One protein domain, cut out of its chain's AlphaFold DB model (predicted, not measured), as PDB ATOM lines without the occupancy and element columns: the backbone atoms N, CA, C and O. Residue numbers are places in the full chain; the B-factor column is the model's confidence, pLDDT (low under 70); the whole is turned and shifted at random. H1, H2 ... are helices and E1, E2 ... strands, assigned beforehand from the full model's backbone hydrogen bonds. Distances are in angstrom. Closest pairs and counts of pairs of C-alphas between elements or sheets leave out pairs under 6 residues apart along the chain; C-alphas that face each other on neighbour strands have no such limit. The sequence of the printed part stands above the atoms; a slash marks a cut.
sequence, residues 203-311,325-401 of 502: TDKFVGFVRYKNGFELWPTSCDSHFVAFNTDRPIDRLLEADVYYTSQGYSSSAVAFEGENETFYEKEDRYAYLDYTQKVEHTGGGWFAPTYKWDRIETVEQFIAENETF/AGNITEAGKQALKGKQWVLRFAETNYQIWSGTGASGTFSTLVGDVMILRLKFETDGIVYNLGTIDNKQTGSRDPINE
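This is residues 203 to 311 and 325 to 401 of the 502 residues of an uncharacterized protein of Firmicutes bacterium (UniProt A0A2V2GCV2). A long, twisted sheet folds over on itself, with E1, E2 and E9 in one half and E4, E3 and E10 in the other, the halves partly face to face and joined through the hairpin of E9 and E10. H1 and H2 lie by the half with E1, E2 and E9, the hairpin of E5 and E6 covers part of the sheet as a small second layer, and the links E3 to E4 and E9 to E10 lie at one end of the long axis while the link E10 to E11 lies at the other. The printed part has 186 residues with two named helices and twelve named strands, in the order E1 to E7, H1, E8, H2, E9 to E12, and its class is mostly strand. Neighbours in the branched sheet of eight strands are antiparallel, as are E5 and E6 in the sheet of two. The whole is compact by its radius of gyration of the C-alphas, 17.8 A, yet elongated, with spans of 63 by 35 by 26 A.

E1, residues 203 to 213, and E2, residues 221 to 232, form a hairpin, with N 206 and O 229 2.8 A apart. E3, residues 238 to 256, and E4, residues 260 to 276, form another, with N 244 and O 273 2.9 A apart; E3 bends by 71 degrees at residue 241 and E4 by 65 degrees at residue 270. E5, residues 280 to 284, and E6, residues 292 to 296, form a hairpin, with N 283 and O 293 2.9 A apart. Their sheet makes a sandwich, two sheets face to face, with the branched one; the facing parts are 9.3 A centre to centre. E6 runs on into E7, residues 298 to 300, at 87 degrees. H1, residues 301 to 308, is on the branched sheet, which curls round it. E8, residues 325 to 328, pairs with no named strand, but its residues 327 to 328 pair with residues 400 to 401. H2, residues 330 to 336, only grazes the branched sheet; H1 and H2 are close but not clearly touching, Val 301 and Leu 336 having the closest C-alphas, 6.9 A apart. In both helices every O i to N i+4 pair is within hydrogen-bond range. E9, residues 341 to 355, has E2 on one side, with N 224 and O 348 2.8 A apart, and E7 and E10, residues 358 to 378, on the other. N 342 and O 299 are 2.8 A apart between E9 and E7, and N 353 and O 360 3.0 A between E9 and E10. E10 has E3 on its other side, with N 249 and O 365 2.9 A apart. E9, E10 and E11, residues 381 to 388, form a meander, each strand the antiparallel neighbour of the one before; N 376 and O 383 are 3.0 A apart. E12, residues 391 to 393, pairs with no named strand; its closest C-alpha to E10 is that of Thr 393, 4.2 A from Gly 367.

E1 begins at C-alpha 203, (38.118, -20.735, -55.024), and is 32.6 A long; E2 is 35.7 A, E3 50.8 A, E4 45.3 A and E9 42.1 A. E10, the longest strand at 55.0 A, begins at C-alpha 358, (-3.862, -34.032, -47.245). E12 ends at C-alpha 393, (22.119, -21.453, -53.582).

The two C-alphas farthest apart are those of Phe 258 and Gly 380, 64.8 A. Residues 312 to 324 are cut out, and C-alphas 311 and 325 are 4.3 A apart across the cut. Of the links that are printed whole, E1 to E2 and E5 to E6 are short and the others are tight. The mean pLDDT of the printed part is 94.8, and no printed residue is under 70.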
ATOM      1  N   THR A 203      37.704 -19.985 -53.817       97.25
ATOM      2  CA  THR A 203      38.118 -20.735 -55.024       97.25
ATOM      3  C   THR A 203      37.319 -22.010 -55.286       97.25
ATOM      4  O   THR A 203      37.368 -22.558 -56.382       97.25
ATOM      5  N   ASP A 204      36.640 -22.532 -54.268       96.75
ATOM      6  CA  ASP A 204      35.726 -23.674 -54.353       96.75
ATOM      7  C   ASP A 204      34.694 -23.523 -53.231       96.75
ATOM      8  O   ASP A 204      35.054 -23.138 -52.114       96.75
ATOM      9  N   LYS A 205      33.419 -23.786 -53.523       97.88
ATOM     10  CA  LYS A 205      32.284 -23.431 -52.664       97.88
ATOM     11  C   LYS A 205      31.119 -24.398 -52.828       97.88
ATOM     12  O   LYS A 205      30.653 -24.672 -53.930       97.88
ATOM     13  N   PHE A 206      30.593 -24.862 -51.702       98.56
ATOM     14  CA  PHE A 206      29.375 -25.659 -51.626       98.56
ATOM     15  C   PHE A 206      28.472 -25.122 -50.515       98.56
ATOM     16  O   PHE A 206      28.900 -24.956 -49.376       98.56
ATOM     17  N   VAL A 207      27.217 -24.845 -50.855       98.69
ATOM     18  CA  VAL A 207      26.182 -24.364 -49.929       98.69
ATOM     19  C   VAL A 207      25.179 -25.488 -49.718       98.69
ATOM     20  O   VAL A 207      24.690 -26.048 -50.699       98.69
ATOM     21  N   GLY A 208      24.846 -25.792 -48.468       98.25
ATOM     22  CA  GLY A 208      23.886 -26.838 -48.127       98.25
ATOM     23  C   GLY A 208      23.387 -26.708 -46.692       98.25
ATOM     24  O   GLY A 208      23.654 -25.717 -46.014       98.25
ATOM     25  N   PHE A 209      22.659 -27.717 -46.217       98.31
ATOM     26  CA  PHE A 209      22.194 -27.759 -44.835       98.31
ATOM     27  C   PHE A 209      22.124 -29.184 -44.284       98.31
ATOM     28  O   PHE A 209      22.033 -30.165 -45.028       98.31
ATOM     29  N   VAL A 210      22.173 -29.281 -42.957       97.56
ATOM     30  CA  VAL A 210      21.978 -30.515 -42.188       97.56
ATOM     31  C   VAL A 210      20.638 -30.429 -41.467       97.56
ATOM     32  O   VAL A 210      20.375 -29.445 -40.779       97.56
ATOM     33  N   ARG A 211      19.804 -31.463 -41.593       96.50
ATOM     34  CA  ARG A 211      18.529 -31.591 -40.883       96.50
ATOM     35  C   ARG A 211      18.698 -32.413 -39.607       96.50
ATOM     36  O   ARG A 211      19.013 -33.605 -39.654       96.50
ATOM     37  N   TYR A 212      18.411 -31.776 -38.480       94.38
ATOM     38  CA  TYR A 212      18.416 -32.339 -37.135       94.38
ATOM     39  C   TYR A 212      16.979 -32.578 -36.663       94.38
ATOM     40  O   TYR A 212      16.239 -31.624 -36.412       94.38
ATOM     41  N   LYS A 213      16.548 -33.843 -36.566       92.00
ATOM     42  CA  LYS A 213      15.160 -34.165 -36.196       92.00
ATOM     43  C   LYS A 213      14.919 -34.003 -34.698       92.00
ATOM     44  O   LYS A 213      15.766 -34.340 -33.876       92.00
ATOM     45  N   ASN A 214      13.713 -33.574 -34.334       91.50
ATOM     46  CA  ASN A 214      13.347 -33.304 -32.942       91.50
ATOM     47  C   ASN A 214      12.911 -34.554 -32.148       91.50
ATOM     48  O   ASN A 214      12.212 -34.434 -31.146       91.50
ATOM     49  N   GLY A 215      13.328 -35.752 -32.568       85.75
ATOM     50  CA  GLY A 215      12.839 -37.024 -32.032       85.75
ATOM     51  C   GLY A 215      11.445 -37.391 -32.554       85.75
ATOM     52  O   GLY A 215      11.027 -36.968 -33.633       85.75
ATOM     53  N   PHE A 216      10.721 -38.218 -31.800       84.12
ATOM     54  CA  PHE A 216       9.381 -38.679 -32.162       84.12
ATOM     55  C   PHE A 216       8.298 -37.687 -31.715       84.12
ATOM     56  O   PHE A 216       8.107 -37.443 -30.521       84.12
ATOM     57  N   GLU A 217       7.546 -37.165 -32.684       86.69
ATOM     58  CA  GLU A 217       6.459 -36.199 -32.508       86.69
ATOM     59  C   GLU A 217       5.260 -36.592 -33.387       86.69
ATOM     60  O   GLU A 217       5.428 -37.226 -34.429       86.69
ATOM     61  N   LEU A 218       4.040 -36.192 -33.001       81.75
ATOM     62  CA  LEU A 218       2.840 -36.405 -33.829       81.75
ATOM     63  C   LEU A 218       2.909 -35.620 -35.152       81.75
ATOM     64  O   LEU A 218       2.436 -36.097 -36.179       81.75
ATOM     65  N   TRP A 219       3.514 -34.432 -35.107       83.62
ATOM     66  CA  TRP A 219       3.781 -33.564 -36.252       83.62
ATOM     67  C   TRP A 219       5.292 -33.339 -36.319       83.62
ATOM     68  O   TRP A 219       5.777 -32.478 -35.590       83.62
ATOM     69  N   PRO A 220       6.044 -34.138 -37.099       90.00
ATOM     70  CA  PRO A 220       7.502 -34.123 -37.049       90.00
ATOM     71  C   PRO A 220       8.088 -32.749 -37.368       90.00
ATOM     72  O   PRO A 220       7.904 -32.228 -38.473       90.00
ATOM     73  N   THR A 221       8.825 -32.190 -36.411       93.81
ATOM     74  CA  THR A 221       9.626 -30.978 -36.593       93.81
ATOM     75  C   THR A 221      11.125 -31.287 -36.637       93.81
ATOM     76  O   THR A 221      11.598 -32.365 -36.257       93.81
ATOM     77  N   SER A 222      11.905 -30.367 -37.190       95.19
ATOM     78  CA  SER A 222      13.365 -30.459 -37.281       95.19
ATOM     79  C   SER A 222      13.991 -29.065 -37.307       95.19
ATOM     80  O   SER A 222      13.342 -28.093 -37.700       95.19
ATOM     81  N   CYS A 223      15.257 -28.979 -36.912       95.75
ATOM     82  CA  CYS A 223      16.106 -27.814 -37.129       95.75
ATOM     83  C   CYS A 223      16.995 -28.068 -38.353       95.75
ATOM     84  O   CYS A 223      17.749 -29.039 -38.374       95.75
ATOM     85  N   ASP A 224      16.907 -27.202 -39.357       97.56
ATOM     86  CA  ASP A 224      17.819 -27.192 -40.497       97.56
ATOM     87  C   ASP A 224      18.953 -26.198 -40.208       97.56
ATOM     88  O   ASP A 224      18.705 -24.997 -40.071       97.56
ATOM     89  N   SER A 225      20.184 -26.700 -40.087       97.75
ATOM     90  CA  SER A 225      21.411 -25.918 -39.897       97.75
ATOM     91  C   SER A 225      22.076 -25.689 -41.254       97.75
ATOM     92  O   SER A 225      22.618 -26.620 -41.858       97.75
ATOM     93  N   HIS A 226      21.993 -24.456 -41.749       98.62
ATOM     94  CA  HIS A 226      22.510 -24.027 -43.051       98.62
ATOM     95  C   HIS A 226      23.981 -23.648 -42.958       98.62
ATOM     96  O   HIS A 226      24.402 -22.967 -42.016       98.62
ATOM     97  N   PHE A 227      24.760 -24.067 -43.951       98.75
ATOM     98  CA  PHE A 227      26.196 -23.849 -43.983       98.75
ATOM     99  C   PHE A 227      26.732 -23.546 -45.386       98.75
ATOM    100  O   PHE A 227      26.128 -23.883 -46.409       98.75
ATOM    101  N   VAL A 228      27.914 -22.936 -45.421       98.88
ATOM    102  CA  VAL A 228      28.766 -22.856 -46.610       98.88
ATOM    103  C   VAL A 228      30.113 -23.505 -46.302       98.88
ATOM    104  O   VAL A 228      30.752 -23.181 -45.302       98.88
ATOM    105  N   ALA A 229      30.516 -24.456 -47.140       98.75
ATOM    106  CA  ALA A 229      31.816 -25.112 -47.108       98.75
ATOM    107  C   ALA A 229      32.676 -24.586 -48.261       98.75
ATOM    108  O   ALA A 229      32.172 -24.465 -49.380       98.75
ATOM    109  N   PHE A 230      33.948 -24.267 -48.017       98.75
ATOM    110  CA  PHE A 230      34.753 -23.540 -49.003       98.75
ATOM    111  C   PHE A 230      36.278 -23.713 -48.872       98.75
ATOM    112  O   PHE A 230      36.789 -24.220 -47.869       98.75
ATOM    113  N   ASN A 231      36.978 -23.251 -49.912       98.50
ATOM    114  CA  ASN A 231      38.427 -23.039 -49.992       98.50
ATOM    115  C   ASN A 231      38.753 -21.601 -50.418       98.50
ATOM    116  O   ASN A 231      37.891 -20.890 -50.938       98.50
ATOM    117  N   THR A 232      40.012 -21.202 -50.241       98.44
ATOM    118  CA  THR A 232      40.517 -19.859 -50.553       98.44
ATOM    119  C   THR A 232      41.795 -19.872 -51.393       98.44
ATOM    120  O   THR A 232      42.563 -20.832 -51.349       98.44
ATOM    121  N   ASP A 233      42.078 -18.764 -52.088       97.81
ATOM    122  CA  ASP A 233      43.329 -18.525 -52.842       97.81
ATOM    123  C   ASP A 233      44.590 -18.463 -51.958       97.81
ATOM    124  O   ASP A 233      45.720 -18.447 -52.451       97.81
ATOM    125  N   ARG A 234      44.394 -18.432 -50.638       95.06
ATOM    126  CA  ARG A 234      45.420 -18.338 -49.599       95.06
ATOM    127  C   ARG A 234      45.223 -19.442 -48.562       95.06
ATOM    128  O   ARG A 234      44.072 -19.730 -48.226       95.06
ATOM    129  N   PRO A 235      46.304 -20.022 -48.011       95.88
ATOM    130  CA  PRO A 235      46.190 -20.916 -46.869       95.88
ATOM    131  C   PRO A 235      45.654 -20.153 -45.653       95.88
ATOM    132  O   PRO A 235      45.973 -18.983 -45.441       95.88
ATOM    133  N   ILE A 236      44.846 -20.834 -44.846       97.88
ATOM    134  CA  ILE A 236      44.363 -20.335 -43.561       97.88
ATOM    135  C   ILE A 236      44.744 -21.364 -42.501       97.88
ATOM    136  O   ILE A 236      44.269 -22.500 -42.556       97.88
ATOM    137  N   ASP A 237      45.562 -20.963 -41.526       97.38
ATOM    138  CA  ASP A 237      45.918 -21.818 -40.388       97.38
ATOM    139  C   ASP A 237      44.783 -21.832 -39.359       97.38
ATOM    140  O   ASP A 237      44.454 -22.869 -38.781       97.38
ATOM    141  N   ARG A 238      44.172 -20.662 -39.116       97.44
ATOM    142  CA  ARG A 238      43.063 -20.491 -38.165       97.44
ATOM    143  C   ARG A 238      42.069 -19.455 -38.674       97.44
ATOM    144  O   ARG A 238      42.405 -18.278 -38.774       97.44
ATOM    145  N   LEU A 239      40.832 -19.865 -38.935       98.31
ATOM    146  CA  LEU A 239      39.733 -18.943 -39.215       98.31
ATOM    147  C   LEU A 239      39.129 -18.441 -37.890       98.31
ATOM    148  O   LEU A 239      38.825 -19.242 -37.008       98.31
ATOM    149  N   LEU A 240      39.019 -17.119 -37.722       98.19
ATOM    150  CA  LEU A 240      38.648 -16.470 -36.455       98.19
ATOM    151  C   LEU A 240      37.243 -15.862 -36.510       98.19
ATOM    152  O   LEU A 240      36.435 -16.109 -35.620       98.19
ATOM    153  N   GLU A 241      36.952 -15.077 -37.548       98.50
ATOM    154  CA  GLU A 241      35.640 -14.454 -37.762       98.50
ATOM    155  C   GLU A 241      35.252 -14.533 -39.242       98.50
ATOM    156  O   GLU A 241      36.124 -14.497 -40.118       98.50
ATOM    157  N   ALA A 242      33.952 -14.580 -39.526       98.56
ATOM    158  CA  ALA A 242      33.420 -14.506 -40.884       98.56
ATOM    159  C   ALA A 242      32.085 -13.749 -40.924       98.56
ATOM    160  O   ALA A 242      31.220 -13.973 -40.076       98.56
ATOM    161  N   ASP A 243      31.898 -12.911 -41.947       98.69
ATOM    162  CA  ASP A 243      30.605 -12.281 -42.239       98.69
ATOM    163  C   ASP A 243      29.985 -12.976 -43.464       98.69
ATOM    164  O   ASP A 243      30.634 -13.093 -44.507       98.69
ATOM    165  N   VAL A 244      28.731 -13.422 -43.359       98.81
ATOM    166  CA  VAL A 244      28.004 -14.139 -44.425       98.81
ATOM    167  C   VAL A 244      26.693 -13.421 -44.745       98.81
ATOM    168  O   VAL A 244      25.864 -13.207 -43.860       98.81
ATOM    169  N   TYR A 245      26.488 -13.073 -46.013       98.81
ATOM    170  CA  TYR A 245      25.195 -12.690 -46.580       98.81
ATOM    171  C   TYR A 245      24.445 -13.932 -47.056       98.81
ATOM    172  O   TYR A 245      25.040 -14.868 -47.594       98.81
ATOM    173  N   TYR A 246      23.129 -13.924 -46.891       98.81
ATOM    174  CA  TYR A 246      22.229 -14.906 -47.479       98.81
ATOM    175  C   TYR A 246      20.835 -14.303 -47.631       98.81
ATOM    176  O   TYR A 246      20.508 -13.282 -47.027       98.81
ATOM    177  N   THR A 247      19.979 -14.960 -48.398       98.56
ATOM    178  CA  THR A 247      18.550 -14.653 -48.444       98.56
ATOM    179  C   THR A 247      17.749 -15.737 -47.744       98.56
ATOM    180  O   THR A 247      18.122 -16.910 -47.758       98.56
ATOM    181  N   SER A 248      16.649 -15.333 -47.117       97.88
ATOM    182  CA  SER A 248      15.727 -16.211 -46.398       97.88
ATOM    183  C   SER A 248      14.318 -15.990 -46.927       97.88
ATOM    184  O   SER A 248      13.856 -14.851 -46.987       97.88
ATOM    185  N   GLN A 249      13.619 -17.064 -47.284       97.75
ATOM    186  CA  GLN A 249      12.235 -17.010 -47.746       97.75
ATOM    187  C   GLN A 249      11.417 -18.114 -47.080       97.75
ATOM    188  O   GLN A 249      11.762 -19.291 -47.165       97.75
ATOM    189  N   GLY A 250      10.310 -17.753 -46.429       96.88
ATOM    190  CA  GLY A 250       9.356 -18.754 -45.951       96.88
ATOM    191  C   GLY A 250       8.757 -19.531 -47.126       96.88
ATOM    192  O   GLY A 250       8.502 -18.959 -48.190       96.88
ATOM    193  N   TYR A 251       8.502 -20.820 -46.937       95.69
ATOM    194  CA  TYR A 251       7.891 -21.678 -47.946       95.69
ATOM    195  C   TYR A 251       6.941 -22.694 -47.307       95.69
ATOM    196  O   TYR A 251       7.204 -23.231 -46.226       95.69
ATOM    197  N   SER A 252       5.851 -23.002 -48.006       95.00
ATOM    198  CA  SER A 252       4.992 -24.133 -47.667       95.00
ATOM    199  C   SER A 252       4.562 -24.906 -48.906       95.00
ATOM    200  O   SER A 252       4.105 -24.292 -49.871       95.00
ATOM    201  N   SER A 253       4.608 -26.237 -48.842       94.00
ATOM    202  CA  SER A 253       3.909 -27.108 -49.793       94.00
ATOM    203  C   SER A 253       2.751 -27.841 -49.147       94.00
ATOM    204  O   SER A 253       2.755 -28.141 -47.951       94.00
ATOM    205  N   SER A 254       1.771 -28.191 -49.969       92.75
ATOM    206  CA  SER A 254       0.696 -29.107 -49.617       92.75
ATOM    207  C   SER A 254       0.305 -29.953 -50.822       92.75
ATOM    208  O   SER A 254       0.358 -29.488 -51.957       92.75
ATOM    209  N   ALA A 255      -0.085 -31.195 -50.566       91.12
ATOM    210  CA  ALA A 255      -0.634 -32.129 -51.530       91.12
ATOM    211  C   ALA A 255      -1.977 -32.628 -50.990       91.12
ATOM    212  O   ALA A 255      -2.055 -33.100 -49.850       91.12
ATOM    213  N   VAL A 256      -3.030 -32.514 -51.796       89.06
ATOM    214  CA  VAL A 256      -4.397 -32.921 -51.449       89.06
ATOM    215  C   VAL A 256      -4.855 -34.002 -52.423       89.06
ATOM    216  O   VAL A 256      -4.733 -33.870 -53.645       89.06
ATOM    217  N   ALA A 257      -5.382 -35.099 -51.882       85.31
ATOM    218  CA  ALA A 257      -5.869 -36.219 -52.673       85.31
ATOM    219  C   ALA A 257      -6.950 -35.752 -53.661       85.31
ATOM    220  O   ALA A 257      -7.924 -35.117 -53.269       85.31
ATOM    221  N   PHE A 258      -6.779 -36.105 -54.938       85.56
ATOM    222  CA  PHE A 258      -7.642 -35.721 -56.066       85.56
ATOM    223  C   PHE A 258      -7.643 -34.227 -56.463       85.56
ATOM    224  O   PHE A 258      -8.225 -33.910 -57.497       85.56
ATOM    225  N   GLU A 259      -6.960 -33.340 -55.730       84.81
ATOM    226  CA  GLU A 259      -6.837 -31.906 -56.070       84.81
ATOM    227  C   GLU A 259      -5.426 -31.509 -56.541       84.81
ATOM    228  O   GLU A 259      -5.298 -30.607 -57.366       84.81
ATOM    229  N   GLY A 260      -4.378 -32.221 -56.107       87.31
ATOM    230  CA  GLY A 260      -2.996 -32.022 -56.566       87.31
ATOM    231  C   GLY A 260      -2.100 -31.306 -55.553       87.31
ATOM    232  O   GLY A 260      -2.348 -31.355 -54.349       87.31
ATOM    233  N   GLU A 261      -1.029 -30.686 -56.050       90.56
ATOM    234  CA  GLU A 261      -0.015 -29.991 -55.249       90.56
ATOM    235  C   GLU A 261      -0.179 -28.467 -55.317       90.56
ATOM    236  O   GLU A 261      -0.574 -27.907 -56.341       90.56
ATOM    237  N   ASN A 262       0.142 -27.791 -54.214       92.62
ATOM    238  CA  ASN A 262       0.124 -26.339 -54.081       92.62
ATOM    239  C   ASN A 262       1.364 -25.884 -53.294       92.62
ATOM    240  O   ASN A 262       1.596 -26.350 -52.174       92.62
ATOM    241  N   GLU A 263       2.147 -24.981 -53.886       94.31
ATOM    242  CA  GLU A 263       3.287 -24.306 -53.263       94.31
ATOM    243  C   GLU A 263       2.932 -22.838 -52.969       94.31
ATOM    244  O   GLU A 263       2.319 -22.147 -53.783       94.31
ATOM    245  N   THR A 264       3.359 -22.331 -51.813       95.25
ATOM    246  CA  THR A 264       3.269 -20.910 -51.450       95.25
ATOM    247  C   THR A 264       4.638 -20.401 -51.017       95.25
ATOM    248  O   THR A 264       5.270 -20.963 -50.121       95.25
ATOM    249  N   PHE A 265       5.071 -19.313 -51.651       96.06
ATOM    250  CA  PHE A 265       6.316 -18.612 -51.362       96.06
ATOM    251  C   PHE A 265       5.989 -17.307 -50.635       96.06
ATOM    252  O   PHE A 265       5.153 -16.529 -51.099       96.06
ATOM    253  N   TYR A 266       6.627 -17.080 -49.491       95.50
ATOM    254  CA  TYR A 266       6.423 -15.883 -48.675       95.50
ATOM    255  C   TYR A 266       7.412 -14.774 -49.087       95.50
ATOM    256  O   TYR A 266       8.103 -14.887 -50.104       95.50
ATOM    257  N   GLU A 267       7.475 -13.676 -48.332       96.44
ATOM    258  CA  GLU A 267       8.439 -12.600 -48.589       96.44
ATOM    259  C   GLU A 267       9.887 -13.117 -48.490       96.44
ATOM    260  O   GLU A 267      10.211 -13.941 -47.631       96.44
ATOM    261  N   LYS A 268      10.739 -12.668 -49.422       96.44
ATOM    262  CA  LYS A 268      12.164 -13.004 -49.483       96.44
ATOM    263  C   LYS A 268      12.964 -11.839 -48.917       96.44
ATOM    264  O   LYS A 268      12.892 -10.730 -49.439       96.44
ATOM    265  N   GLU A 269      13.745 -12.110 -47.882       97.00
ATOM    266  CA  GLU A 269      14.479 -11.101 -47.123       97.00
ATOM    267  C   GLU A 269      15.994 -11.288 -47.246       97.00
ATOM    268  O   GLU A 269      16.500 -12.411 -47.212       97.00
ATOM    269  N   ASP A 270      16.716 -10.170 -47.313       97.38
ATOM    270  CA  ASP A 270      18.174 -10.117 -47.214       97.38
ATOM    271  C   ASP A 270      18.607 -10.274 -45.741       97.38
ATOM    272  O   ASP A 270      18.139  -9.550 -44.857       97.38
ATOM    273  N   ARG A 271      19.503 -11.222 -45.457       98.44
ATOM    274  CA  ARG A 271      19.965 -11.589 -44.111       98.44
ATOM    275  C   ARG A 271      21.496 -11.622 -44.036       98.44
ATOM    276  O   ARG A 271      22.196 -11.747 -45.035       98.44
ATOM    277  N   TYR A 272      22.004 -11.460 -42.817       98.38
ATOM    278  CA  TYR A 272      23.429 -11.337 -42.518       98.38
ATOM    279  C   TYR A 272      23.747 -12.087 -41.224       98.38
ATOM    280  O   TYR A 272      23.043 -11.904 -40.228       98.38
ATOM    281  N   ALA A 273      24.809 -12.886 -41.231       98.31
ATOM    282  CA  ALA A 273      25.337 -13.581 -40.064       98.31
ATOM    283  C   ALA A 273      26.783 -13.139 -39.795       98.31
ATOM    284  O   ALA A 273      27.603 -13.114 -40.709       98.31
ATOM    285  N   TYR A 274      27.076 -12.808 -38.537       98.19
ATOM    286  CA  TYR A 274      28.434 -12.624 -38.025       98.19
ATOM    287  C   TYR A 274      28.808 -13.872 -37.229       98.19
ATOM    288  O   TYR A 274      28.083 -14.249 -36.302       98.19
ATOM    289  N   LEU A 275      29.926 -14.490 -37.589       98.31
ATOM    290  CA  LEU A 275      30.408 -15.746 -37.027       98.31
ATOM    291  C   LEU A 275      31.746 -15.515 -36.335       98.31
ATOM    292  O   LEU A 275      32.612 -14.827 -36.869       98.31
ATOM    293  N   ASP A 276      31.925 -16.127 -35.169       97.56
ATOM    294  CA  ASP A 276      33.176 -16.126 -34.408       97.56
ATOM    295  C   ASP A 276      33.508 -17.561 -33.978       97.56
ATOM    296  O   ASP A 276      32.621 -18.318 -33.580       97.56
ATOM    297  N   TYR A 277      34.785 -17.939 -34.054       96.69
ATOM    298  CA  TYR A 277      35.270 -19.301 -33.789       96.69
ATOM    299  C   TYR A 277      35.004 -19.822 -32.363       96.69
ATOM    300  O   TYR A 277      35.138 -21.017 -32.104       96.69
ATOM    301  N   THR A 278      34.639 -18.951 -31.417       97.25
ATOM    302  CA  THR A 278      34.244 -19.336 -30.052       97.25
ATOM    303  C   THR A 278      32.748 -19.619 -29.908       97.25
ATOM    304  O   THR A 278      32.327 -20.174 -28.887       97.25
ATOM    305  N   GLN A 279      31.931 -19.253 -30.899       97.19
ATOM    306  CA  GLN A 279      30.485 -19.443 -30.860       97.19
ATOM    307  C   GLN A 279      30.108 -20.908 -31.079       97.19
ATOM    308  O   GLN A 279      30.476 -21.529 -32.077       97.19
ATOM    309  N   LYS A 280      29.284 -21.416 -30.161       96.00
ATOM    310  CA  LYS A 280      28.685 -22.749 -30.215       96.00
ATOM    311  C   LYS A 280      27.168 -22.630 -30.254       96.00
ATOM    312  O   LYS A 280      26.603 -21.738 -29.613       96.00
ATOM    313  N   VAL A 281      26.515 -23.535 -30.965       94.88
ATOM    314  CA  VAL A 281      25.059 -23.699 -30.977       94.88
ATOM    315  C   VAL A 281      24.710 -25.002 -30.269       94.88
ATOM    316  O   VAL A 281      25.462 -25.974 -30.327       94.88
ATOM    317  N   GLU A 282      23.569 -25.020 -29.590       93.75
ATOM    318  CA  GLU A 282      22.990 -26.212 -28.981       93.75
ATOM    319  C   GLU A 282      21.509 -26.276 -29.349       93.75
ATOM    320  O   GLU A 282      20.772 -25.310 -29.144       93.75
ATOM    321  N   HIS A 283      21.088 -27.412 -29.900       91.56
ATOM    322  CA  HIS A 283      19.708 -27.685 -30.281       91.56
ATOM    323  C   HIS A 283      19.242 -29.004 -29.661       91.56
ATOM    324  O   HIS A 283      19.831 -30.058 -29.900       91.56
ATOM    325  N   THR A 284      18.157 -28.953 -28.892       90.00
ATOM    326  CA  THR A 284      17.518 -30.123 -28.276       90.00
ATOM    327  C   THR A 284      16.087 -30.217 -28.787       90.00
ATOM    328  O   THR A 284      15.317 -29.265 -28.663       90.00
ATOM    329  N   GLY A 285      15.723 -31.368 -29.355       85.00
ATOM    330  CA  GLY A 285      14.363 -31.607 -29.839       85.00
ATOM    331  C   GLY A 285      13.317 -31.652 -28.717       85.00
ATOM    332  O   GLY A 285      13.624 -31.995 -27.577       85.00
ATOM    333  N   GLY A 286      12.065 -31.322 -29.048       83.50
ATOM    334  CA  GLY A 286      10.937 -31.370 -28.109       83.50
ATOM    335  C   GLY A 286      10.236 -32.732 -28.008       83.50
ATOM    336  O   GLY A 286       9.440 -32.944 -27.090       83.50
ATOM    337  N   GLY A 287      10.508 -33.646 -28.942       84.25
ATOM    338  CA  GLY A 287       9.873 -34.954 -29.049       84.25
ATOM    339  C   GLY A 287      10.431 -36.025 -28.113       84.25
ATOM    340  O   GLY A 287      11.372 -35.832 -27.341       84.25
ATOM    341  N   TRP A 288       9.835 -37.213 -28.183       80.88
ATOM    342  CA  TRP A 288      10.317 -38.371 -27.430       80.88
ATOM    343  C   TRP A 288      11.602 -38.916 -28.054       80.88
ATOM    344  O   TRP A 288      11.701 -39.026 -29.273       80.88
ATOM    345  N   PHE A 289      12.567 -39.291 -27.210       83.06
ATOM    346  CA  PHE A 289      13.900 -39.735 -27.643       83.06
ATOM    347  C   PHE A 289      14.635 -38.684 -28.496       83.06
ATOM    348  O   PHE A 289      15.403 -39.029 -29.390       83.06
ATOM    349  N   ALA A 290      14.380 -37.398 -28.233       84.75
ATOM    350  CA  ALA A 290      15.082 -36.305 -28.882       84.75
ATOM    351  C   ALA A 290      16.578 -36.290 -28.493       84.75
ATOM    352  O   ALA A 290      16.892 -36.194 -27.301       84.75
ATOM    353  N   PRO A 291      17.507 -36.358 -29.462       86.12
ATOM    354  CA  PRO A 291      18.923 -36.087 -29.221       86.12
ATOM    355  C   PRO A 291      19.183 -34.597 -28.931       86.12
ATOM    356  O   PRO A 291      18.325 -33.732 -29.138       86.12
ATOM    357  N   THR A 292      20.391 -34.299 -28.447       89.50
ATOM    358  CA  THR A 292      20.891 -32.928 -28.269       89.50
ATOM    359  C   THR A 292      22.101 -32.726 -29.161       89.50
ATOM    360  O   THR A 292      23.176 -33.277 -28.929       89.50
ATOM    361  N   TYR A 293      21.928 -31.926 -30.199       90.44
ATOM    362  CA  TYR A 293      22.968 -31.599 -31.156       90.44
ATOM    363  C   TYR A 293      23.720 -30.355 -30.691       90.44
ATOM    364  O   TYR A 293      23.118 -29.417 -30.165       90.44
ATOM    365  N   LYS A 294      25.039 -30.346 -30.879       93.31
ATOM    366  CA  LYS A 294      25.896 -29.191 -30.610       93.31
ATOM    367  C   LYS A 294      26.873 -29.057 -31.761       93.31
ATOM    368  O   LYS A 294      27.342 -30.087 -32.232       93.31
ATOM    369  N   TRP A 295      27.139 -27.826 -32.177       95.00
ATOM    370  CA  TRP A 295      28.088 -27.528 -33.247       95.00
ATOM    371  C   TRP A 295      28.772 -26.184 -33.054       95.00
ATOM    372  O   TRP A 295      28.244 -25.285 -32.390       95.00
ATOM    373  N   ASP A 296      29.942 -26.047 -33.665       97.19
ATOM    374  CA  ASP A 296      30.679 -24.790 -33.736       97.19
ATOM    375  C   ASP A 296      30.210 -23.961 -34.941       97.19
ATOM    376  O   ASP A 296      29.714 -24.488 -35.937       97.19
ATOM    377  N   ARG A 297      30.309 -22.629 -34.860       98.06
ATOM    378  CA  ARG A 297      29.955 -21.751 -35.995       98.06
ATOM    379  C   ARG A 297      30.985 -21.790 -37.124       98.06
ATOM    380  O   ARG A 297      30.622 -21.548 -38.276       98.06
ATOM    381  N   ILE A 298      32.237 -22.072 -36.775       98.50
ATOM    382  CA  ILE A 298      33.393 -22.152 -37.668       98.50
ATOM    383  C   ILE A 298      34.138 -23.443 -37.332       98.50
ATOM    384  O   ILE A 298      34.568 -23.623 -36.194       98.50
ATOM    385  N   GLU A 299      34.301 -24.326 -38.311       97.69
ATOM    386  CA  GLU A 299      34.938 -25.635 -38.134       97.69
ATOM    387  C   GLU A 299      35.625 -26.106 -39.426       97.69
ATOM    388  O   GLU A 299      35.402 -25.535 -40.498       97.69
ATOM    389  N   THR A 300      36.476 -27.136 -39.347       98.19
ATOM    390  CA  THR A 300      37.004 -27.784 -40.561       98.19
ATOM    391  C   THR A 300      36.000 -28.789 -41.119       98.19
ATOM    392  O   THR A 300      35.130 -29.287 -40.400       98.19
ATOM    393  N   VAL A 301      36.134 -29.145 -42.397       97.81
ATOM    394  CA  VAL A 301      35.293 -30.185 -43.010       97.81
ATOM    395  C   VAL A 301      35.443 -31.543 -42.309       97.81
ATOM    396  O   VAL A 301      34.452 -32.267 -42.191       97.81
ATOM    397  N   GLU A 302      36.625 -31.904 -41.791       96.50
ATOM    398  CA  GLU A 302      36.765 -33.156 -41.030       96.50
ATOM    399  C   GLU A 302      36.022 -33.107 -39.691       96.50
ATOM    400  O   GLU A 302      35.380 -34.095 -39.329       96.50
ATOM    401  N   GLN A 303      36.074 -31.972 -38.980       96.50
ATOM    402  CA  GLN A 303      35.311 -31.774 -37.743       96.50
ATOM    403  C   GLN A 303      33.807 -31.885 -38.023       96.50
ATOM    404  O   GLN A 303      33.138 -32.696 -37.381       96.50
ATOM    405  N   PHE A 304      33.318 -31.181 -39.045       96.88
ATOM    406  CA  PHE A 304      31.914 -31.191 -39.454       96.88
ATOM    407  C   PHE A 304      31.409 -32.607 -39.759       96.88
ATOM    408  O   PHE A 304      30.338 -33.006 -39.299       96.88
ATOM    409  N   ILE A 305      32.165 -33.402 -40.523       95.81
ATOM    410  CA  ILE A 305      31.756 -34.776 -40.848       95.81
ATOM    411  C   ILE A 305      31.757 -35.650 -39.582       95.81
ATOM    412  O   ILE A 305      30.780 -36.357 -39.334       95.81
ATOM    413  N   ALA A 306      32.806 -35.581 -38.755       93.75
ATOM    414  CA  ALA A 306      32.929 -36.402 -37.547       93.75
ATOM    415  C   ALA A 306      31.856 -36.085 -36.488       93.75
ATOM    416  O   ALA A 306      31.311 -36.994 -35.854       93.75
ATOM    417  N   GLU A 307      31.523 -34.807 -36.314       91.00
ATOM    418  CA  GLU A 307      30.463 -34.341 -35.422       91.00
ATOM    419  C   GLU A 307      29.096 -34.888 -35.854       91.00
ATOM    420  O   GLU A 307      28.378 -35.489 -35.051       91.00
ATOM    421  N   ASN A 308      28.761 -34.755 -37.142       89.19
ATOM    422  CA  ASN A 308      27.474 -35.199 -37.674       89.19
ATOM    423  C   ASN A 308      27.298 -36.729 -37.678       89.19
ATOM    424  O   ASN A 308      26.160 -37.191 -37.645       89.19
ATOM    425  N   GLU A 309      28.382 -37.511 -37.698       89.69
ATOM    426  CA  GLU A 309      28.352 -38.986 -37.687       89.69
ATOM    427  C   GLU A 309      28.443 -39.614 -36.281       89.69
ATOM    428  O   GLU A 309      28.428 -40.839 -36.139       89.69
ATOM    429  N   THR A 310      28.508 -38.804 -35.219       86.31
ATOM    430  CA  THR A 310      28.633 -39.309 -33.844       86.31
ATOM    431  C   THR A 310      27.290 -39.793 -33.277       86.31
ATOM    432  O   THR A 310      26.333 -39.029 -33.149       86.31
ATOM    433  N   PHE A 311      27.232 -41.065 -32.861       83.44
ATOM    434  CA  PHE A 311      26.062 -41.647 -32.194       83.44
ATOM    435  C   PHE A 311      25.842 -41.099 -30.777       83.44
ATOM    436  O   PHE A 311      26.738 -41.114 -29.933       83.44
ATOM    437  N   ALA A 325      22.374 -41.216 -34.752       86.31
ATOM    438  CA  ALA A 325      23.389 -40.371 -35.375       86.31
ATOM    439  C   ALA A 325      22.805 -39.673 -36.604       86.31
ATOM    440  O   ALA A 325      21.890 -40.193 -37.253       86.31
ATOM    441  N   GLY A 326      23.380 -38.531 -36.972       86.62
ATOM    442  CA  GLY A 326      23.340 -38.128 -38.369       86.62
ATOM    443  C   GLY A 326      24.230 -39.054 -39.205       86.62
ATOM    444  O   GLY A 326      25.034 -39.835 -38.699       86.62
ATOM    445  N   ASN A 327      24.083 -38.984 -40.517       91.50
ATOM    446  CA  ASN A 327      25.060 -39.523 -41.445       91.50
ATOM    447  C   ASN A 327      25.083 -38.636 -42.678       91.50
ATOM    448  O   ASN A 327      24.069 -38.549 -43.375       91.50
ATOM    449  N   ILE A 328      26.227 -38.022 -42.978       94.88
ATOM    450  CA  ILE A 328      26.378 -37.288 -44.231       94.88
ATOM    451  C   ILE A 328      26.253 -38.294 -45.384       94.88
ATOM    452  O   ILE A 328      26.880 -39.357 -45.381       94.88
ATOM    453  N   THR A 329      25.391 -37.993 -46.350       95.25
ATOM    454  CA  THR A 329      25.191 -38.830 -47.540       95.25
ATOM    455  C   THR A 329      26.482 -38.908 -48.354       95.25
ATOM    456  O   THR A 329      27.302 -37.992 -48.329       95.25
ATOM    457  N   GLU A 330      26.668 -39.972 -49.135       95.12
ATOM    458  CA  GLU A 330      27.859 -40.087 -49.991       95.12
ATOM    459  C   GLU A 330      27.942 -38.950 -51.027       95.12
ATOM    460  O   GLU A 330      29.037 -38.486 -51.342       95.12
ATOM    461  N   ALA A 331      26.797 -38.430 -51.488       94.88
ATOM    462  CA  ALA A 331      26.733 -37.228 -52.320       94.88
ATOM    463  C   ALA A 331      27.241 -35.981 -51.570       94.88
ATOM    464  O   ALA A 331      28.109 -35.275 -52.086       94.88
ATOM    465  N   GLY A 332      26.782 -35.762 -50.331       95.69
ATOM    466  CA  GLY A 332      27.284 -34.693 -49.460       95.69
ATOM    467  C   GLY A 332      28.785 -34.814 -49.181       95.69
ATOM    468  O   GLY A 332      29.508 -33.824 -49.265       95.69
ATOM    469  N   LYS A 333      29.292 -36.031 -48.945       96.06
ATOM    470  CA  LYS A 333      30.732 -36.286 -48.764       96.06
ATOM    471  C   LYS A 333      31.551 -35.964 -50.006       96.06
ATOM    472  O   LYS A 333      32.652 -35.446 -49.855       96.06
ATOM    473  N   GLN A 334      31.050 -36.238 -51.216       96.56
ATOM    474  CA  GLN A 334      31.744 -35.802 -52.436       96.56
ATOM    475  C   GLN A 334      31.717 -34.275 -52.590       96.56
ATOM    476  O   GLN A 334      32.748 -33.710 -52.930       96.56
ATOM    477  N   ALA A 335      30.602 -33.606 -52.282       96.50
ATOM    478  CA  ALA A 335      30.500 -32.147 -52.388       96.50
ATOM    479  C   ALA A 335      31.432 -31.395 -51.414       96.50
ATOM    480  O   ALA A 335      32.012 -30.362 -51.758       96.50
ATOM    481  N   LEU A 336      31.616 -31.948 -50.209       97.62
ATOM    482  CA  LEU A 336      32.544 -31.459 -49.182       97.62
ATOM    483  C   LEU A 336      34.015 -31.835 -49.447       97.62
ATOM    484  O   LEU A 336      34.919 -31.283 -48.822       97.62
ATOM    485  N   LYS A 337      34.284 -32.790 -50.340       96.69
ATOM    486  CA  LYS A 337      35.615 -33.378 -50.516       96.69
ATOM    487  C   LYS A 337      36.634 -32.341 -50.984       96.69
ATOM    488  O   LYS A 337      36.486 -31.748 -52.045       96.69
ATOM    489  N   GLY A 338      37.721 -32.207 -50.228       95.94
ATOM    490  CA  GLY A 338      38.818 -31.294 -50.555       95.94
ATOM    491  C   GLY A 338      38.570 -29.835 -50.167       95.94
ATOM    492  O   GLY A 338      39.460 -29.019 -50.390       95.94
ATOM    493  N   LYS A 339      37.416 -29.508 -49.571       97.62
ATOM    494  CA  LYS A 339      37.160 -28.207 -48.938       97.62
ATOM    495  C   LYS A 339      37.745 -28.187 -47.526       97.62
ATOM    496  O   LYS A 339      37.760 -29.220 -46.860       97.62
ATOM    497  N   GLN A 340      38.234 -27.031 -47.083       97.94
ATOM    498  CA  GLN A 340      38.908 -26.888 -45.793       97.94
ATOM    499  C   GLN A 340      37.940 -26.469 -44.678       97.94
ATOM    500  O   GLN A 340      37.912 -27.101 -43.623       97.94
ATOM    501  N   TRP A 341      37.145 -25.421 -44.906       98.62
ATOM    502  CA  TRP A 341      36.357 -24.752 -43.864       98.62
ATOM    503  C   TRP A 341      34.855 -24.911 -44.068       98.62
ATOM    504  O   TRP A 341      34.382 -24.962 -45.203       98.62
ATOM    505  N   VAL A 342      34.109 -24.920 -42.962       98.75
ATOM    506  CA  VAL A 342      32.644 -24.847 -42.916       98.75
ATOM    507  C   VAL A 342      32.212 -23.695 -42.008       98.75
ATOM    508  O   VAL A 342      32.720 -23.531 -40.899       98.75
ATOM    509  N   LEU A 343      31.249 -22.906 -42.485       98.81
ATOM    510  CA  LEU A 343      30.586 -21.833 -41.744       98.81
ATOM    511  C   LEU A 343      29.102 -22.158 -41.604       98.81
ATOM    512  O   LEU A 343      28.369 -22.093 -42.593       98.81
ATOM    513  N   ARG A 344      28.645 -22.482 -40.392       98.50
ATOM    514  CA  ARG A 344      27.225 -22.737 -40.093       98.50
ATOM    515  C   ARG A 344      26.540 -21.433 -39.712       98.50
ATOM    516  O   ARG A 344      26.670 -20.978 -38.577       98.50
ATOM    517  N   PHE A 345      25.827 -20.810 -40.643       98.44
ATOM    518  CA  PHE A 345      25.431 -19.402 -40.528       98.44
ATOM    519  C   PHE A 345      23.974 -19.159 -40.105       98.44
ATOM    520  O   PHE A 345      23.668 -18.057 -39.650       98.44
ATOM    521  N   ALA A 346      23.076 -20.143 -40.232       98.00
ATOM    522  CA  ALA A 346      21.669 -19.977 -39.863       98.00
ATOM    523  C   ALA A 346      20.987 -21.289 -39.456       98.00
ATOM    524  O   ALA A 346      21.260 -22.349 -40.012       98.00
ATOM    525  N   GLU A 347      20.024 -21.189 -38.542       97.94
ATOM    526  CA  GLU A 347      19.113 -22.269 -38.160       97.94
ATOM    527  C   GLU A 347      17.684 -21.904 -38.556       97.94
ATOM    528  O   GLU A 347      17.198 -20.817 -38.234       97.94
ATOM    529  N   THR A 348      16.986 -22.819 -39.228       97.19
ATOM    530  CA  THR A 348      15.588 -22.622 -39.638       97.19
ATOM    531  C   THR A 348      14.719 -23.803 -39.236       97.19
ATOM    532  O   THR A 348      15.176 -24.945 -39.226       97.19
ATOM    533  N   ASN A 349      13.445 -23.548 -38.946       94.94
ATOM    534  CA  ASN A 349      12.499 -24.611 -38.625       94.94
ATOM    535  C   ASN A 349      12.023 -25.331 -39.891       94.94
ATOM    536  O   ASN A 349      11.667 -24.695 -40.886       94.94
ATOM    537  N   TYR A 350      11.931 -26.653 -39.795       95.94
ATOM    538  CA  TYR A 350      11.255 -27.521 -40.749       95.94
ATOM    539  C   TYR A 350      10.134 -28.286 -40.042       95.94
ATOM    540  O   TYR A 350      10.309 -28.750 -38.913       95.94
ATOM    541  N   GLN A 351       8.982 -28.430 -40.695       94.69
ATOM    542  CA  GLN A 351       7.843 -29.175 -40.165       94.69
ATOM    543  C   GLN A 351       7.125 -29.950 -41.269       94.69
ATOM    544  O   GLN A 351       6.824 -29.399 -42.328       94.69
ATOM    545  N   ILE A 352       6.767 -31.200 -40.978       92.31
ATOM    546  CA  ILE A 352       5.832 -32.003 -41.772       92.31
ATOM    547  C   ILE A 352       4.480 -32.039 -41.053       92.31
ATOM    548  O   ILE A 352       4.411 -32.194 -39.831       92.31
ATOM    549  N   TRP A 353       3.393 -31.942 -41.814       90.25
ATOM    550  CA  TRP A 353       2.035 -32.154 -41.315       90.25
ATOM    551  C   TRP A 353       1.245 -33.093 -42.232       90.25
ATOM    552  O   TRP A 353       1.505 -33.193 -43.434       90.25
ATOM    553  N   SER A 354       0.260 -33.789 -41.668       87.62
ATOM    554  CA  SER A 354      -0.666 -34.635 -42.423       87.62
ATOM    555  C   SER A 354      -2.066 -34.617 -41.811       87.62
ATOM    556  O   SER A 354      -2.253 -34.422 -40.615       87.62
ATOM    557  N   GLY A 355      -3.082 -34.777 -42.643       84.25
ATOM    558  CA  GLY A 355      -4.485 -34.784 -42.256       84.25
ATOM    559  C   GLY A 355      -5.287 -35.729 -43.140       84.25
ATOM    560  O   GLY A 355      -4.747 -36.436 -43.991       84.25
ATOM    561  N   THR A 356      -6.603 -35.756 -42.948       84.38
ATOM    562  CA  THR A 356      -7.499 -36.619 -43.729       84.38
ATOM    563  C   THR A 356      -7.473 -36.231 -45.211       84.38
ATOM    564  O   THR A 356      -8.136 -35.281 -45.611       84.38
ATOM    565  N   GLY A 357      -6.719 -36.978 -46.020       85.69
ATOM    566  CA  GLY A 357      -6.594 -36.752 -47.464       85.69
ATOM    567  C   GLY A 357      -5.628 -35.635 -47.873       85.69
ATOM    568  O   GLY A 357      -5.619 -35.275 -49.046       85.69
ATOM    569  N   ALA A 358      -4.819 -35.100 -46.954       88.25
ATOM    570  CA  ALA A 358      -3.862 -34.032 -47.245       88.25
ATOM    571  C   ALA A 358      -2.551 -34.206 -46.467       88.25
ATOM    572  O   ALA A 358      -2.547 -34.731 -45.354       88.25
ATOM    573  N   SER A 359      -1.443 -33.723 -47.012       91.94
ATOM    574  CA  SER A 359      -0.170 -33.598 -46.292       91.94
ATOM    575  C   SER A 359       0.640 -32.435 -46.831       91.94
ATOM    576  O   SER A 359       0.428 -32.016 -47.964       91.94
ATOM    577  N   GLY A 360       1.594 -31.929 -46.061       93.12
ATOM    578  CA  GLY A 360       2.402 -30.803 -46.499       93.12
ATOM    579  C   GLY A 360       3.630 -30.561 -45.643       93.12
ATOM    580  O   GLY A 360       3.890 -31.265 -44.663       93.12
ATOM    581  N   THR A 361       4.388 -29.543 -46.036       94.62
ATOM    582  CA  THR A 361       5.604 -29.120 -45.346       94.62
ATOM    583  C   THR A 361       5.611 -27.612 -45.147       94.62
ATOM    584  O   THR A 361       5.086 -26.869 -45.975       94.62
ATOM    585  N   PHE A 362       6.223 -27.172 -44.053       95.81
ATOM    586  CA  PHE A 362       6.657 -25.795 -43.849       95.81
ATOM    587  C   PHE A 362       8.178 -25.809 -43.723       95.81
ATOM    588  O   PHE A 362       8.732 -26.614 -42.970       95.81
ATOM    589  N   SER A 363       8.854 -24.940 -44.465       96.38
ATOM    590  CA  SER A 363      10.307 -24.794 -44.417       96.38
ATOM    591  C   SER A 363      10.722 -23.346 -44.664       96.38
ATOM    592  O   SER A 363       9.900 -22.478 -44.969       96.38
ATOM    593  N   THR A 364      12.016 -23.079 -44.526       97.44
ATOM    594  CA  THR A 364      12.627 -21.834 -44.992       97.44
ATOM    595  C   THR A 364      13.594 -22.176 -46.115       97.44
ATOM    596  O   THR A 364      14.465 -23.026 -45.943       97.44
ATOM    597  N   LEU A 365      13.431 -21.536 -47.268       96.94
ATOM    598  CA  LEU A 365      14.394 -21.594 -48.357       96.94
ATOM    599  C   LEU A 365      15.513 -20.599 -48.045       96.94
ATOM    600  O   LEU A 365      15.248 -19.422 -47.783       96.94
ATOM    601  N   VAL A 366      16.751 -21.083 -48.077       98.31
ATOM    602  CA  VAL A 366      17.963 -20.279 -47.906       98.31
ATOM    603  C   VAL A 366      18.756 -20.343 -49.203       98.31
ATOM    604  O   VAL A 366      18.991 -21.424 -49.741       98.31
ATOM    605  N   GLY A 367      19.148 -19.185 -49.722       98.06
ATOM    606  CA  GLY A 367      19.847 -19.080 -51.002       98.06
ATOM    607  C   GLY A 367      20.602 -17.769 -51.144       98.06
ATOM    608  O   GLY A 367      20.634 -16.964 -50.215       98.06
ATOM    609  N   ASP A 368      21.202 -17.549 -52.311       98.38
ATOM    610  CA  ASP A 368      22.053 -16.388 -52.604       98.38
ATOM    611  C   ASP A 368      23.179 -16.190 -51.566       98.38
ATOM    612  O   ASP A 368      23.538 -15.066 -51.217       98.38
ATOM    613  N   VAL A 369      23.719 -17.291 -51.036       98.88
ATOM    614  CA  VAL A 369      24.724 -17.279 -49.970       98.88
ATOM    615  C   VAL A 369      26.052 -16.770 -50.521       98.88
ATOM    616  O   VAL A 369      26.541 -17.259 -51.545       98.88
ATOM    617  N   MET A 370      26.641 -15.805 -49.821       98.62
ATOM    618  CA  MET A 370      27.900 -15.152 -50.170       98.62
ATOM    619  C   MET A 370      28.672 -14.807 -48.894       98.62
ATOM    620  O   MET A 370      28.160 -14.124 -48.005       98.62
ATOM    621  N   ILE A 371      29.915 -15.260 -48.800       98.81
ATOM    622  CA  ILE A 371      30.866 -14.819 -47.781       98.81
ATOM    623  C   ILE A 371      31.279 -13.389 -48.151       98.81
ATOM    624  O   ILE A 371      31.543 -13.112 -49.320       98.81
ATOM    625  N   LEU A 372      31.323 -12.472 -47.181       98.75
ATOM    626  CA  LEU A 372      31.624 -11.042 -47.389       98.75
ATOM    627  C   LEU A 372      33.006 -10.621 -46.870       98.75
ATOM    628  O   LEU A 372      33.600  -9.644 -47.339       98.75
ATOM    629  N   ARG A 373      33.480 -11.322 -45.839       98.38
ATOM    630  CA  ARG A 373      34.670 -10.983 -45.059       98.38
ATOM    631  C   ARG A 373      35.161 -12.226 -44.327       98.38
ATOM    632  O   ARG A 373      34.351 -12.959 -43.763       98.38
ATOM    633  N   LEU A 374      36.479 -12.402 -44.270       98.50
ATOM    634  CA  LEU A 374      37.146 -13.390 -43.422       98.50
ATOM    635  C   LEU A 374      38.227 -12.700 -42.583       98.50
ATOM    636  O   LEU A 374      39.038 -11.922 -43.099       98.50
ATOM    637  N   LYS A 375      38.275 -13.025 -41.291       98.12
ATOM    638  CA  LYS A 375      39.388 -12.689 -40.398       98.12
ATOM    639  C   LYS A 375      40.072 -13.972 -39.970       98.12
ATOM    640  O   LYS A 375      39.433 -14.850 -39.392       98.12
ATOM    641  N   PHE A 376      41.359 -14.082 -40.245       98.00
ATOM    642  CA  PHE A 376      42.078 -15.343 -40.133       98.00
ATOM    643  C   PHE A 376      43.558 -15.133 -39.820       98.00
ATOM    644  O   PHE A 376      44.094 -14.042 -39.994       98.00
ATOM    645  N   GLU A 377      44.208 -16.186 -39.348       98.00
ATOM    646  CA  GLU A 377      45.649 -16.263 -39.126       98.00
ATOM    647  C   GLU A 377      46.280 -17.137 -40.219       98.00
ATOM    648  O   GLU A 377      45.766 -18.220 -40.522       98.00
ATOM    649  N   THR A 378      47.383 -16.673 -40.806       96.50
ATOM    650  CA  THR A 378      48.269 -17.488 -41.651       96.50
ATOM    651  C   THR A 378      49.720 -17.060 -41.440       96.50
ATOM    652  O   THR A 378      49.991 -15.863 -41.311       96.50
ATOM    653  N   ASP A 379      50.639 -18.020 -41.297       94.62
ATOM    654  CA  ASP A 379      52.058 -17.787 -40.966       94.62
ATOM    655  C   ASP A 379      52.260 -16.894 -39.711       94.62
ATOM    656  O   ASP A 379      53.238 -16.153 -39.576       94.62
ATOM    657  N   GLY A 380      51.312 -16.945 -38.766       94.94
ATOM    658  CA  GLY A 380      51.298 -16.128 -37.544       94.94
ATOM    659  C   GLY A 380      50.901 -14.655 -37.737       94.94
ATOM    660  O   GLY A 380      50.988 -13.870 -36.790       94.94
ATOM    661  N   ILE A 381      50.461 -14.257 -38.935       96.62
ATOM    662  CA  ILE A 381      49.937 -12.918 -39.233       96.62
ATOM    663  C   ILE A 381      48.407 -12.977 -39.264       96.62
ATOM    664  O   ILE A 381      47.818 -13.814 -39.945       96.62
ATOM    665  N   VAL A 382      47.754 -12.062 -38.538       97.00
ATOM    666  CA  VAL A 382      46.290 -11.924 -38.555       97.00
ATOM    667  C   VAL A 382      45.869 -10.964 -39.662       97.00
ATOM    668  O   VAL A 382      46.207  -9.780 -39.641       97.00
ATOM    669  N   TYR A 383      45.072 -11.479 -40.588       96.94
ATOM    670  CA  TYR A 383      44.442 -10.752 -41.678       96.94
ATOM    671  C   TYR A 383      42.971 -10.473 -41.355       96.94
ATOM    672  O   TYR A 383      42.296 -11.271 -40.704       96.94
ATOM    673  N   ASN A 384      42.466  -9.335 -41.827       97.38
ATOM    674  CA  ASN A 384      41.048  -8.980 -41.809       97.38
ATOM    675  C   ASN A 384      40.690  -8.458 -43.203       97.38
ATOM    676  O   ASN A 384      40.995  -7.307 -43.514       97.38
ATOM    677  N   LEU A 385      40.144  -9.320 -44.062       97.38
ATOM    678  CA  LEU A 385      39.996  -9.048 -45.493       97.38
ATOM    679  C   LEU A 385      38.550  -9.219 -45.946       97.38
ATOM    680  O   LEU A 385      37.836 -10.118 -45.502       97.38
ATOM    681  N   GLY A 386      38.150  -8.373 -46.890       97.75
ATOM    682  CA  GLY A 386      36.950  -8.598 -47.682       97.75
ATOM    683  C   GLY A 386      37.158  -9.722 -48.696       97.75
ATOM    684  O   GLY A 386      38.277  -9.929 -49.180       97.75
ATOM    685  N   THR A 387      36.086 -10.437 -49.014       98.25
ATOM    686  CA  THR A 387      36.108 -11.575 -49.939       98.25
ATOM    687  C   THR A 387      35.710 -11.195 -51.362       98.25
ATOM    688  O   THR A 387      34.938 -10.258 -51.593       98.25
ATOM    689  N   ILE A 388      36.222 -11.973 -52.312       98.56
ATOM    690  CA  ILE A 388      35.719 -12.107 -53.680       98.56
ATOM    691  C   ILE A 388      34.981 -13.451 -53.733       98.56
ATOM    692  O   ILE A 388      35.597 -14.487 -53.486       98.56
ATOM    693  N   ASP A 389      33.659 -13.407 -53.907       98.62
ATOM    694  CA  ASP A 389      32.755 -14.559 -53.823       98.62
ATOM    695  C   ASP A 389      31.458 -14.281 -54.606       98.62
ATOM    696  O   ASP A 389      31.005 -13.134 -54.678       98.62
ATOM    697  N   ASN A 390      30.850 -15.340 -55.139       98.38
ATOM    698  CA  ASN A 390      29.596 -15.311 -55.891       98.38
ATOM    699  C   ASN A 390      28.362 -15.372 -54.962       98.38
ATOM    700  O   ASN A 390      28.469 -15.615 -53.756       98.38
ATOM    701  N   LYS A 391      27.154 -15.243 -55.526       98.56
ATOM    702  CA  LYS A 391      25.916 -15.655 -54.839       98.56
ATOM    703  C   LYS A 391      25.508 -17.049 -55.296       98.56
ATOM    704  O   LYS A 391      25.207 -17.253 -56.473       98.56
ATOM    705  N   GLN A 392      25.465 -17.993 -54.357       98.25
ATOM    706  CA  GLN A 392      25.190 -19.403 -54.637       98.25
ATOM    707  C   GLN A 392      24.102 -19.961 -53.717       98.25
ATOM    708  O   GLN A 392      24.074 -19.701 -52.514       98.25
ATOM    709  N   THR A 393      23.207 -20.761 -54.284       98.38
ATOM    710  CA  THR A 393      22.119 -21.453 -53.582       98.38
ATOM    711  C   THR A 393      22.414 -22.951 -53.534       98.38
ATOM    712  O   THR A 393      23.062 -23.483 -54.438       98.38
ATOM    713  N   GLY A 394      22.013 -23.619 -52.452       97.25
ATOM    714  CA  GLY A 394      22.138 -25.071 -52.285       97.25
ATOM    715  C   GLY A 394      20.922 -25.848 -52.780       97.25
ATOM    716  O   GLY A 394      19.897 -25.266 -53.133       97.25
ATOM    717  N   SER A 395      21.022 -27.179 -52.744       95.38
ATOM    718  CA  SER A 395      19.864 -28.056 -52.950       95.38
ATOM    719  C   SER A 395      18.750 -27.784 -51.925       95.38
ATOM    720  O   SER A 395      18.999 -27.317 -50.812       95.38
ATOM    721  N   ARG A 396      17.508 -28.131 -52.285       93.06
ATOM    722  CA  ARG A 396      16.339 -28.096 -51.385       93.06
ATOM    723  C   ARG A 396      16.312 -29.269 -50.389       93.06
ATOM    724  O   ARG A 396      15.501 -29.247 -49.463       93.06
ATOM    725  N   ASP A 397      17.190 -30.255 -50.567       94.62
ATOM    726  CA  ASP A 397      17.315 -31.447 -49.725       94.62
ATOM    727  C   ASP A 397      18.520 -31.361 -48.767       94.62
ATOM    728  O   ASP A 397      19.573 -30.846 -49.155       94.62
ATOM    729  N   PRO A 398      18.407 -31.886 -47.529       96.50
ATOM    730  CA  PRO A 398      19.522 -31.924 -46.588       96.50
ATOM    731  C   PRO A 398      20.623 -32.867 -47.076       96.50
ATOM    732  O   PRO A 398      20.354 -33.912 -47.669       96.50
ATOM    733  N   ILE A 399      21.877 -32.562 -46.743       96.81
ATOM    734  CA  ILE A 399      23.014 -33.411 -47.136       96.81
ATOM    735  C   ILE A 399      23.183 -34.656 -46.254       96.81
ATOM    736  O   ILE A 399      24.082 -35.464 -46.508       96.81
ATOM    737  N   ASN A 400      22.358 -34.814 -45.217       95.81
ATOM    738  CA  ASN A 400      22.414 -35.904 -44.250       95.81
ATOM    739  C   ASN A 400      21.113 -36.712 -44.179       95.81
ATOM    740  O   ASN A 400      20.012 -36.216 -44.403       95.81
ATOM    741  N   GLU A 401      21.270 -37.948 -43.729       93.56
ATOM    742  CA  GLU A 401      20.193 -38.804 -43.242       93.56
ATOM    743  C   GLU A 401      20.343 -39.002 -41.723       93.56
ATOM    744  O   GLU A 401      21.333 -38.582 -41.118       93.56
TER     745      GLU A 401